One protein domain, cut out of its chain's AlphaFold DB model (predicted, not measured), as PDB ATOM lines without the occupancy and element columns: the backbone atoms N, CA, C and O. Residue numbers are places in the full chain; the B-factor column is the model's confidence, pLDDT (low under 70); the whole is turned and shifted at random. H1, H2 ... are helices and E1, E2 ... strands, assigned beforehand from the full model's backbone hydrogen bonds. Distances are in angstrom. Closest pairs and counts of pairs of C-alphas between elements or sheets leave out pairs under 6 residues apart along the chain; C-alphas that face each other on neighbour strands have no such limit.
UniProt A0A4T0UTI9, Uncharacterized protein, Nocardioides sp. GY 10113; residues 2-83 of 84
ATOM      1  N   ARG A   2      64.707  91.459  37.065       71.75
ATOM      2  CA  ARG A   2      66.171  91.688  36.956       71.75
ATOM      3  C   ARG A   2      67.074  90.451  37.161       71.75
ATOM      4  O   ARG A   2      68.086  90.337  36.489       71.75
ATOM      5  N   ARG A   3      66.701  89.510  38.041       72.56
ATOM      6  CA  ARG A   3      67.476  88.272  38.285       72.56
ATOM      7  C   ARG A   3      67.448  87.307  37.093       72.56
ATOM      8  O   ARG A   3      68.497  86.821  36.710       72.56
ATOM      9  N   TYR A   4      66.290  87.119  36.458       77.12
ATOM     10  CA  TYR A   4      66.144  86.232  35.294       77.12
ATOM     11  C   TYR A   4      66.928  86.717  34.072       77.12
ATOM     12  O   TYR A   4      67.506  85.907  33.357       77.12
ATOM     13  N   VAL A   5      66.994  88.036  33.866       82.12
ATOM     14  CA  VAL A   5      67.782  88.634  32.777       82.12
ATOM     15  C   VAL A   5      69.277  88.381  32.986       82.12
ATOM     16  O   VAL A   5      69.963  87.993  32.050       82.12
ATOM     17  N   ILE A   6      69.776  88.527  34.218       83.81
ATOM     18  CA  ILE A   6      71.187  88.262  34.539       83.81
ATOM     19  C   ILE A   6      71.520  86.780  34.337       83.81
ATOM     20  O   ILE A   6      72.531  86.467  33.715       83.81
ATOM     21  N   THR A   7      70.661  85.866  34.799       85.88
ATOM     22  CA  THR A   7      70.882  84.427  34.607       85.88
ATOM     23  C   THR A   7      70.884  84.048  33.126       85.88
ATOM     24  O   THR A   7      71.760  83.308  32.694       85.88
ATOM     25  N   ALA A   8      69.953  84.587  32.333       84.81
ATOM     26  CA  ALA A   8      69.894  84.322  30.897       84.81
ATOM     27  C   ALA A   8      71.150  84.822  30.168       84.81
ATOM     28  O   ALA A   8      71.721  84.087  29.366       84.81
ATOM     29  N   VAL A   9      71.624  86.029  30.490       89.69
ATOM     30  CA  VAL A   9      72.864  86.572  29.914       89.69
ATOM     31  C   VAL A   9      74.060  85.698  30.281       89.69
ATOM     32  O   VAL A   9      74.819  85.330  29.394       89.69
ATOM     33  N   LEU A  10      74.196  85.288  31.546       87.69
ATOM     34  CA  LEU A  10      75.302  84.428  31.978       87.69
ATOM     35  C   LEU A  10      75.315  83.076  31.257       87.69
ATOM     36  O   LEU A  10      76.378  82.636  30.833       87.69
ATOM     37  N   VAL A  11      74.156  82.439  31.076       88.19
ATOM     38  CA  VAL A  11      74.054  81.157  30.357       88.19
ATOM     39  C   VAL A  11      74.414  81.324  28.881       88.19
ATOM     40  O   VAL A  11      75.178  80.524  28.345       88.19
ATOM     41  N   VAL A  12      73.916  82.379  28.231       89.25
ATOM     42  CA  VAL A  12      74.229  82.658  26.822       89.25
ATOM     43  C   VAL A  12      75.716  82.952  26.650       89.25
ATOM     44  O   VAL A  12      76.356  82.361  25.787       89.25
ATOM     45  N   THR A  13      76.300  83.805  27.492       88.38
ATOM     46  CA  THR A  13      77.736  84.104  27.439       88.38
ATOM     47  C   THR A  13      78.575  82.857  27.719       88.38
ATOM     48  O   THR A  13      79.548  82.617  27.010       88.38
ATOM     49  N   ALA A  14      78.180  82.025  28.687       84.81
ATOM     50  CA  ALA A  14      78.857  80.764  28.964       84.81
ATOM     51  C   ALA A  14      78.818  79.819  27.756       84.81
ATOM     52  O   ALA A  14      79.855  79.275  27.403       84.81
ATOM     53  N   MET A  15      77.679  79.671  27.069       85.31
ATOM     54  CA  MET A  15      77.603  78.866  25.841       85.31
ATOM     55  C   MET A  15      78.462  79.440  24.710       85.31
ATOM     56  O   MET A  15      79.219  78.701  24.087       85.31
ATOM     57  N   VAL A  16      78.386  80.752  24.469       86.31
ATOM     58  CA  VAL A  16      79.130  81.426  23.389       86.31
ATOM     59  C   VAL A  16      80.643  81.341  23.599       86.31
ATOM     60  O   VAL A  16      81.385  81.360  22.626       86.31
ATOM     61  N   VAL A  17      81.115  81.221  24.840       86.44
ATOM     62  CA  VAL A  17      82.548  81.090  25.144       86.44
ATOM     63  C   VAL A  17      82.970  79.624  25.260       86.44
ATOM     64  O   VAL A  17      83.973  79.226  24.675       86.44
ATOM     65  N   ALA A  18      82.209  78.798  25.979       81.62
ATOM     66  CA  ALA A  18      82.583  77.413  26.246       81.62
ATOM     67  C   ALA A  18      82.506  76.534  24.994       81.62
ATOM     68  O   ALA A  18      83.398  75.715  24.789       81.62
ATOM     69  N   VAL A  19      81.493  76.712  24.135       81.19
ATOM     70  CA  VAL A  19      81.324  75.869  22.939       81.19
ATOM     71  C   VAL A  19      82.485  76.049  21.951       81.19
ATOM     72  O   VAL A  19      83.071  75.035  21.571       81.19
ATOM     73  N   PRO A  20      82.907  77.274  21.573       81.56
ATOM     74  CA  PRO A  20      84.050  77.444  20.676       81.56
ATOM     75  C   PRO A  20      85.372  76.980  21.283       81.56
ATOM     76  O   PRO A  20      86.191  76.406  20.572       81.56
ATOM     77  N   ILE A  21      85.592  77.203  22.585       83.69
ATOM     78  CA  ILE A  21      86.810  76.737  23.265       83.69
ATOM     79  C   ILE A  21      86.864  75.210  23.264       83.69
ATOM     80  O   ILE A  21      87.897  74.638  22.918       83.69
ATOM     81  N   TYR A  22      85.752  74.554  23.602       76.81
ATOM     82  CA  TYR A  22      85.669  73.097  23.616       76.81
ATOM     83  C   TYR A  22      85.841  72.516  22.215       76.81
ATOM     84  O   TYR A  22      86.606  71.576  22.036       76.81
ATOM     85  N   PHE A  23      85.191  73.109  21.210       79.31
ATOM     86  CA  PHE A  23      85.347  72.697  19.819       79.31
ATOM     87  C   PHE A  23      86.786  72.876  19.324       79.31
ATOM     88  O   PHE A  23      87.290  72.020  18.609       79.31
ATOM     89  N   ARG A  24      87.474  73.951  19.729       82.25
ATOM     90  CA  ARG A  24      88.869  74.195  19.346       82.25
ATOM     91  C   ARG A  24      89.841  73.221  20.015       82.25
ATOM     92  O   ARG A  24      90.636  72.614  19.316       82.25
ATOM     93  N   ALA A  25      89.747  73.023  21.331       79.69
ATOM     94  CA  ALA A  25      90.586  72.056  22.055       79.69
ATOM     95  C   ALA A  25      90.343  70.619  21.561       79.69
ATOM     96  O   ALA A  25      91.262  69.859  21.266       79.69
ATOM     97  N   GLY A  26      89.061  70.313  21.429       77.12
ATOM     98  CA  GLY A  26      88.454  69.462  20.435       77.12
ATOM     99  C   GLY A  26      89.266  69.078  19.193       77.12
ATOM    100  O   GLY A  26      89.796  67.979  19.021       77.12
ATOM    101  N   TRP A  27      89.292  70.037  18.284       74.94
ATOM    102  CA  TRP A  27      89.936  69.940  16.994       74.94
ATOM    103  C   TRP A  27      91.447  69.725  17.116       74.94
ATOM    104  O   TRP A  27      91.989  68.871  16.424       74.94
ATOM    105  N   ASP A  28      92.108  70.425  18.040       78.19
ATOM    106  CA  ASP A  28      93.558  70.332  18.239       78.19
ATOM    107  C   ASP A  28      93.997  68.931  18.706       78.19
ATOM    108  O   ASP A  28      95.022  68.413  18.256       78.19
ATOM    109  N   ARG A  29      93.225  68.267  19.584       73.31
ATOM    110  CA  ARG A  29      93.514  66.863  19.940       73.31
ATOM    111  C   ARG A  29      93.294  65.929  18.764       73.31
ATOM    112  O   ARG A  29      94.082  65.015  18.559       73.31
ATOM    113  N   MET A  30      92.232  66.156  18.002       72.12
ATOM    114  CA  MET A  30      91.887  65.329  16.854       72.12
ATOM    115  C   MET A  30      92.956  65.374  15.764       72.12
ATOM    116  O   MET A  30      93.367  64.327  15.271       72.12
ATOM    117  N   THR A  31      93.455  66.562  15.427       72.12
ATOM    118  CA  THR A  31      94.555  66.719  14.470       72.12
ATOM    119  C   THR A  31      95.839  66.077  14.986       72.12
ATOM    120  O   THR A  31      96.465  65.318  14.251       72.12
ATOM    121  N   THR A  32      96.179  66.286  16.260       71.06
ATOM    122  CA  THR A  32      97.392  65.722  16.878       71.06
ATOM    123  C   THR A  32      97.353  64.191  16.957       71.06
ATOM    124  O   THR A  32      98.316  63.506  16.628       71.06
ATOM    125  N   GLU A  33      96.239  63.608  17.399       71.19
ATOM    126  CA  GLU A  33      96.132  62.156  17.558       71.19
ATOM    127  C   GLU A  33      95.961  61.425  16.224       71.19
ATOM    128  O   GLU A  33      96.352  60.263  16.100       71.19
ATOM    129  N   CYS A  34      95.393  62.086  15.218       69.31
ATOM    130  CA  CYS A  34      95.233  61.506  13.888       69.31
ATOM    131  C   CYS A  34      96.387  61.837  12.937       69.31
ATOM    132  O   CYS A  34      96.348  61.413  11.783       69.31
ATOM    133  N   GLY A  35      97.420  62.541  13.420       63.84
ATOM    134  CA  GLY A  35      98.631  62.841  12.657       63.84
ATOM    135  C   GLY A  35      98.396  63.806  11.495       63.84
ATOM    136  O   GLY A  35      99.015  63.665  10.443       63.84
ATOM    137  N   LEU A  36      97.481  64.766  11.659       60.50
ATOM    138  CA  LEU A  36      97.289  65.904  10.752       60.50
ATOM    139  C   LEU A  36      97.599  67.220  11.455       60.50
ATOM    140  O   LEU A  36      96.760  68.115  11.531       60.50
ATOM    141  N   GLY A  37      98.797  67.352  11.993       52.66
ATOM    142  CA  GLY A  37      99.337  68.673  12.282       52.66
ATOM    143  C   GLY A  37     100.257  69.158  11.166       52.66
ATOM    144  O   GLY A  37     100.736  68.397  10.326       52.66
ATOM    145  N   ASP A  38     100.499  70.467  11.165       47.91
ATOM    146  CA  ASP A  38     101.327  71.174  10.180       47.91
ATOM    147  C   ASP A  38     102.835  70.872  10.326       47.91
ATOM    148  O   ASP A  38     103.672  71.539   9.710       47.91
ATOM    149  N   THR A  39     103.216  69.919  11.190       45.44
ATOM    150  CA  THR A  39     104.615  69.637  11.522       45.44
ATOM    151  C   THR A  39     105.069  68.267  11.011       45.44
ATOM    152  O   THR A  39     104.306  67.308  11.044       45.44
ATOM    153  N   PRO A  40     106.351  68.100  10.631       45.12
ATOM    154  CA  PRO A  40     106.893  66.807  10.189       45.12
ATOM    155  C   PRO A  40     106.847  65.689  11.250       45.12
ATOM    156  O   PRO A  40     107.128  64.534  10.945       45.12
ATOM    157  N   LEU A  41     106.547  66.016  12.515       47.12
ATOM    158  CA  LEU A  41     106.337  65.031  13.582       47.12
ATOM    159  C   LEU A  41     104.951  64.368  13.508       47.12
ATOM    160  O   LEU A  41     104.805  63.271  14.040       47.12
ATOM    161  N   ASP A  42     103.982  64.977  12.820       49.12
ATOM    162  CA  ASP A  42     102.651  64.402  12.583       49.12
ATOM    163  C   ASP A  42     102.655  63.327  11.490       49.12
ATOM    164  O   ASP A  42     101.909  62.351  11.566       49.12
ATOM    165  N   GLU A  43     103.575  63.418  10.524       48.62
ATOM    166  CA  GLU A  43     103.761  62.384   9.495       48.62
ATOM    167  C   GLU A  43     104.291  61.061  10.077       48.62
ATOM    168  O   GLU A  43     104.050  59.991   9.516       48.62
ATOM    169  N   ARG A  44     104.945  61.106  11.247       47.75
ATOM    170  CA  ARG A  44     105.556  59.932  11.894       47.75
ATOM    171  C   ARG A  44     104.541  58.868  12.307       47.75
ATOM    172  O   ARG A  44     104.880  57.690  12.334       47.75
ATOM    173  N   HIS A  45     103.304  59.258  12.606       51.28
ATOM    174  CA  HIS A  45     102.242  58.304  12.934       51.28
ATOM    175  C   HIS A  45     101.607  57.664  11.696       51.28
ATOM    176  O   HIS A  45     101.073  56.559  11.786       51.28
ATOM    177  N   LEU A  46     101.706  58.303  10.527       51.94
ATOM    178  CA  LEU A  46     101.309  57.682   9.264       51.94
ATOM    179  C   LEU A  46     102.325  56.605   8.855       51.94
ATOM    180  O   LEU A  46     101.922  55.596   8.287       51.94
ATOM    181  N   ASP A  47     103.602  56.769   9.211       52.22
ATOM    182  CA  ASP A  47     104.665  55.795   8.928       52.22
ATOM    183  C   ASP A  47     104.673  54.578   9.886       52.22
ATOM    184  O   ASP A  47     105.250  53.539   9.561       52.22
ATOM    185  N   GLU A  48     104.030  54.673  11.060       52.94
ATOM    186  CA  GLU A  48     103.846  53.544  11.995       52.94
ATOM    187  C   GLU A  48     102.733  52.582  11.558       52.94
ATOM    188  O   GLU A  48     102.725  51.407  11.937       52.94
ATOM    189  N   VAL A  49     101.793  53.059  10.742       54.84
ATOM    190  CA  VAL A  49     100.791  52.195  10.127       54.84
ATOM    191  C   VAL A  49     101.410  51.604   8.852       54.84
ATOM    192  O   VAL A  49     102.001  52.343   8.068       54.84
ATOM    193  N   PRO A  50     101.313  50.292   8.580       53.03
ATOM    194  CA  PRO A  50     101.819  49.729   7.332       53.03
ATOM    195  C   PRO A  50     100.945  50.205   6.165       53.03
ATOM    196  O   PRO A  50      99.801  49.780   6.016       53.03
ATOM    197  N   TRP A  51     101.455  51.109   5.331       52.69
ATOM    198  CA  TRP A  51     100.723  51.580   4.155       52.69
ATOM    199  C   TRP A  51     101.042  50.677   2.976       52.69
ATOM    200  O   TRP A  51     102.167  50.644   2.485       52.69
ATOM    201  N   SER A  52     100.049  49.921   2.516       50.88
ATOM    202  CA  SER A  52     100.250  48.927   1.461       50.88
ATOM    203  C   SER A  52     100.249  49.498   0.040       50.88
ATOM    204  O   SER A  52     100.350  48.723  -0.907       50.88
ATOM    205  N   ALA A  53     100.110  50.809  -0.163       44.72
ATOM    206  CA  ALA A  53     100.068  51.368  -1.508       44.72
ATOM    207  C   ALA A  53     100.439  52.851  -1.543       44.72
ATOM    208  O   ALA A  53     100.051  53.629  -0.677       44.72
ATOM    209  N   THR A  54     101.128  53.230  -2.616       50.41
ATOM    210  CA  THR A  54     101.356  54.579  -3.159       50.41
ATOM    211  C   THR A  54     100.045  55.295  -3.543       50.41
ATOM    212  O   THR A  54      99.892  55.765  -4.669       50.41
ATOM    213  N   GLY A  55      99.062  55.307  -2.642       49.66
ATOM    214  CA  GLY A  55      97.778  55.991  -2.777       49.66
ATOM    215  C   GLY A  55      97.740  57.253  -1.921       49.66
ATOM    216  O   GLY A  55      98.480  57.375  -0.946       49.66
ATOM    217  N   GLU A  56      96.897  58.210  -2.309       53.84
ATOM    218  CA  GLU A  56      96.729  59.486  -1.613       53.84
ATOM    219  C   GLU A  56      96.529  59.293  -0.105       53.84
ATOM    220  O   GLU A  56      95.627  58.577   0.340       53.84
ATOM    221  N   ARG A  57      97.375  59.968   0.682       67.25
ATOM    222  CA  ARG A  57      97.288  60.018   2.140       67.25
ATOM    223  C   ARG A  57      96.025  60.776   2.549       67.25
ATOM    224  O   ARG A  57      96.065  61.986   2.731       67.25
ATOM    225  N   SER A  58      94.895  60.081   2.670       67.06
ATOM    226  CA  SER A  58      93.654  60.677   3.178       67.06
ATOM    227  C   SER A  58      93.246  60.095   4.529       67.06
ATOM    228  O   SER A  58      93.418  58.900   4.802       67.06
ATOM    229  N   VAL A  59      92.715  60.979   5.374       71.94
ATOM    230  CA  VAL A  59      92.125  60.667   6.674       71.94
ATOM    231  C   VAL A  59      90.731  61.273   6.696       71.94
ATOM    232  O   VAL A  59      90.537  62.437   6.346       71.94
ATOM    233  N   SER A  60      89.758  60.454   7.071       77.00
ATOM    234  CA  SER A  60      88.372  60.865   7.261       77.00
ATOM    235  C   SER A  60      88.036  60.903   8.744       77.00
ATOM    236  O   SER A  60      88.617  60.183   9.557       77.00
ATOM    237  N   TYR A  61      87.097  61.773   9.082       73.25
ATOM    238  CA  TYR A  61      86.923  62.291  10.425       73.25
ATOM    239  C   TYR A  61      85.469  62.218  10.844       73.25
ATOM    240  O   TYR A  61      84.589  62.730  10.151       73.25
ATOM    241  N   SER A  62      85.219  61.616  12.000       81.06
ATOM    242  CA  SER A  62      83.900  61.576  12.614       81.06
ATOM    243  C   SER A  62      83.988  62.117  14.028       81.06
ATOM    244  O   SER A  62      84.665  61.559  14.889       81.06
ATOM    245  N   TRP A  63      83.300  63.229  14.256       76.62
ATOM    246  CA  TRP A  63      83.153  63.797  15.581       76.62
ATOM    247  C   TRP A  63      82.032  63.080  16.331       76.62
ATOM    248  O   TRP A  63      80.897  63.040  15.853       76.62
ATOM    249  N   GLN A  64      82.327  62.552  17.515       78.81
ATOM    250  CA  GLN A  64      81.344  61.901  18.376       78.81
ATOM    251  C   GLN A  64      81.132  62.786  19.599       78.81
ATOM    252  O   GLN A  64      81.686  62.535  20.655       78.81
ATOM    253  N   TRP A  65      80.380  63.880  19.467       68.69
ATOM    254  CA  TRP A  65      80.093  64.716  20.634       68.69
ATOM    255  C   TRP A  65      79.134  63.972  21.582       68.69
ATOM    256  O   TRP A  65      78.124  63.467  21.087       68.69
ATOM    257  N   PRO A  66      79.364  63.959  22.910       67.81
ATOM    258  CA  PRO A  66      80.488  64.539  23.665       67.81
ATOM    259  C   PRO A  66      81.664  63.566  23.887       67.81
ATOM    260  O   PRO A  66      82.671  63.959  24.468       67.81
ATOM    261  N   ASP A  67      81.515  62.321  23.446       76.50
ATOM    262  CA  ASP A  67      82.316  61.169  23.855       76.50
ATOM    263  C   ASP A  67      83.705  61.097  23.225       76.50
ATOM    264  O   ASP A  67      84.628  60.628  23.880       76.50
ATOM    265  N   GLY A  68      83.907  61.577  21.996       79.44
ATOM    266  CA  GLY A  68      85.182  61.405  21.309       79.44
ATOM    267  C   GLY A  68      85.290  61.979  19.904       79.44
ATOM    268  O   GLY A  68      84.495  62.802  19.441       79.44
ATOM    269  N   PHE A  69      86.289  61.469  19.199       81.69
ATOM    270  CA  PHE A  69      86.350  61.470  17.743       81.69
ATOM    271  C   PHE A  69      86.857  60.110  17.258       81.69
ATOM    272  O   PHE A  69      87.469  59.333  17.993       81.69
ATOM    273  N   THR A  70      86.583  59.809  15.996       84.19
ATOM    274  CA  THR A  70      87.138  58.661  15.283       84.19
ATOM    275  C   THR A  70      87.749  59.139  13.976       84.19
ATOM    276  O   THR A  70      87.145  59.925  13.244       84.19
ATOM    277  N   CYS A  71      88.941  58.641  13.687       80.25
ATOM    278  CA  CYS A  71      89.661  58.859  12.449       80.25
ATOM    279  C   CYS A  71      89.764  57.542  11.694       80.25
ATOM    280  O   CYS A  71      90.150  56.523  12.273       80.25
ATOM    281  N   THR A  72      89.434  57.573  10.409       81.31
ATOM    282  CA  THR A  72      89.545  56.428   9.506       81.31
ATOM    283  C   THR A  72      90.526  56.783   8.404       81.31
ATOM    284  O   THR A  72      90.300  57.719   7.631       81.31
ATOM    285  N   TYR A  73      91.621  56.035   8.349       77.31
ATOM    286  CA  TYR A  73      92.694  56.205   7.382       77.31
ATOM    287  C   TYR A  73      92.337  55.494   6.068       77.31
ATOM    288  O   TYR A  73      91.671  54.459   6.061       77.31
ATOM    289  N   SER A  74      92.818  56.023   4.943       71.56
ATOM    290  CA  SER A  74      92.661  55.422   3.603       71.56
ATOM    291  C   SER A  74      93.159  53.976   3.485       71.56
ATOM    292  O   SER A  74      92.667  53.222   2.650       71.56
ATOM    293  N   ASN A  75      94.094  53.567   4.342       69.88
ATOM    294  CA  ASN A  75      94.592  52.193   4.438       69.88
ATOM    295  C   ASN A  75      93.658  51.243   5.225       69.88
ATOM    296  O   ASN A  75      94.010  50.089   5.451       69.88
ATOM    297  N   GLY A  76      92.484  51.716   5.656       71.56
ATOM    298  CA  GLY A  76      91.483  50.931   6.382       71.56
ATOM    299  C   GLY A  76      91.688  50.863   7.896       71.56
ATOM    300  O   GLY A  76      90.836  50.307   8.590       71.56
ATOM    301  N   HIS A  77      92.768  51.438   8.433       74.62
ATOM    302  CA  HIS A  77      92.943  51.545   9.877       74.62
ATOM    303  C   HIS A  77      92.004  52.597  10.471       74.62
ATOM    304  O   HIS A  77      91.622  53.572   9.819       74.62
ATOM    305  N   THR A  78      91.668  52.426  11.747       76.06
ATOM    306  CA  THR A  78      90.876  53.385  12.514       76.06
ATOM    307  C   THR A  78      91.536  53.681  13.853       76.06
ATOM    308  O   THR A  78      92.128  52.803  14.481       76.06
ATOM    309  N   ARG A  79      91.434  54.935  14.295       76.62
ATOM    310  CA  ARG A  79      91.819  55.372  15.640       76.62
ATOM    311  C   ARG A  79      90.650  56.121  16.253       76.62
ATOM    312  O   ARG A  79      90.121  57.041  15.636       76.62
ATOM    313  N   SER A  80      90.258  55.742  17.457       80.44
ATOM    314  CA  SER A  80      89.268  56.465  18.249       80.44
ATOM    315  C   SER A  80      89.912  57.005  19.517       80.44
ATOM    316  O   SER A  80      90.809  56.384  20.086       80.44
ATOM    317  N   SER A  81      89.447  58.174  19.943       75.94
ATOM    318  CA  SER A  81      89.836  58.798  21.202       75.94
ATOM    319  C   SER A  81      88.591  59.227  21.943       75.94
ATOM    320  O   SER A  81      87.657  59.741  21.322       75.94
ATOM    321  N   LEU A  82      88.580  58.990  23.252       75.19
ATOM    322  CA  LEU A  82      87.495  59.387  24.132       75.19
ATOM    323  C   LEU A  82      87.926  60.602  24.963       75.19
ATOM    324  O   LEU A  82      89.047  60.642  25.476       75.19
ATOM    325  N   TRP A  83      87.037  61.583  25.112       65.38
ATOM    326  CA  TRP A  83      87.237  62.733  25.996       65.38
ATOM    327  C   TRP A  83      86.990  62.291  27.447       65.38
ATOM    328  O   TRP A  83      85.886  62.448  27.958       65.38
TER     329      TRP A  83
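Overview. This is residues 2 to 83 of the 84 residues of an uncharacterized protein of Nocardioides sp. GY 10113 (UniProt A0A4T0UTI9). A small antiparallel sheet of three strands, E1, E2 and E3, has the last part of the long helix H1 over one face, while residues 2 to 22 of H1 stick out from this body as a long arm. The short helix H2 lies off the sheet, in the stretch that leads from H1 to E1. The printed part has 82 residues, with two named helices and three named strands in the order H1 H2 E1 E2 E3; the class is mixed, helices and strands. The whole is extended, with a radius of gyration of the C-alphas of 18.1 A and spans of 65 by 22 by 18 A; the arm makes the length.

Arrangement. E1, residues 59 to 64, E2, residues 68 to 73, and E3, residues 78 to 82, form a meander, each strand the antiparallel neighbour of the one before. The hairpin E1 and E2 has N 62 and O 70 at 2.8 A, within hydrogen-bond range; the hairpin E2 and E3 has N 71 and O 79 at 2.8 A. H1, residues 2 to 33, is on one face of the sheet at a height of 9.4 A, giving two layers, a helix on one face of a sheet. The closest C-alphas of H1 and E2 are those of Met 30 and Phe 69, 6.8 A apart. On the local plane H1 runs along the strands, only just, at 29 degrees to E2. H2, residues 43 to 48, is not on the sheet and is apart from H1. Every O i to N i+4 pair is within hydrogen-bond range in H2, and 27 of 28 are in H1.

Along the chain. H1 begins at C-alpha 2 (66.171, 91.688, 36.956) and measures 46.3 A. E1 measures 16.0 A, E2 16.7 A and E3 13.5 A, ending at C-alpha 82 (87.495, 59.387, 24.132).

Size, cuts and confidence. The C-alphas farthest apart, of Arg 2 and Ala 53, are 65.2 A apart. The printed part has no cut and no long link. Residues 34 to 58, 65 to 66, 75 and 83 have pLDDT under 70.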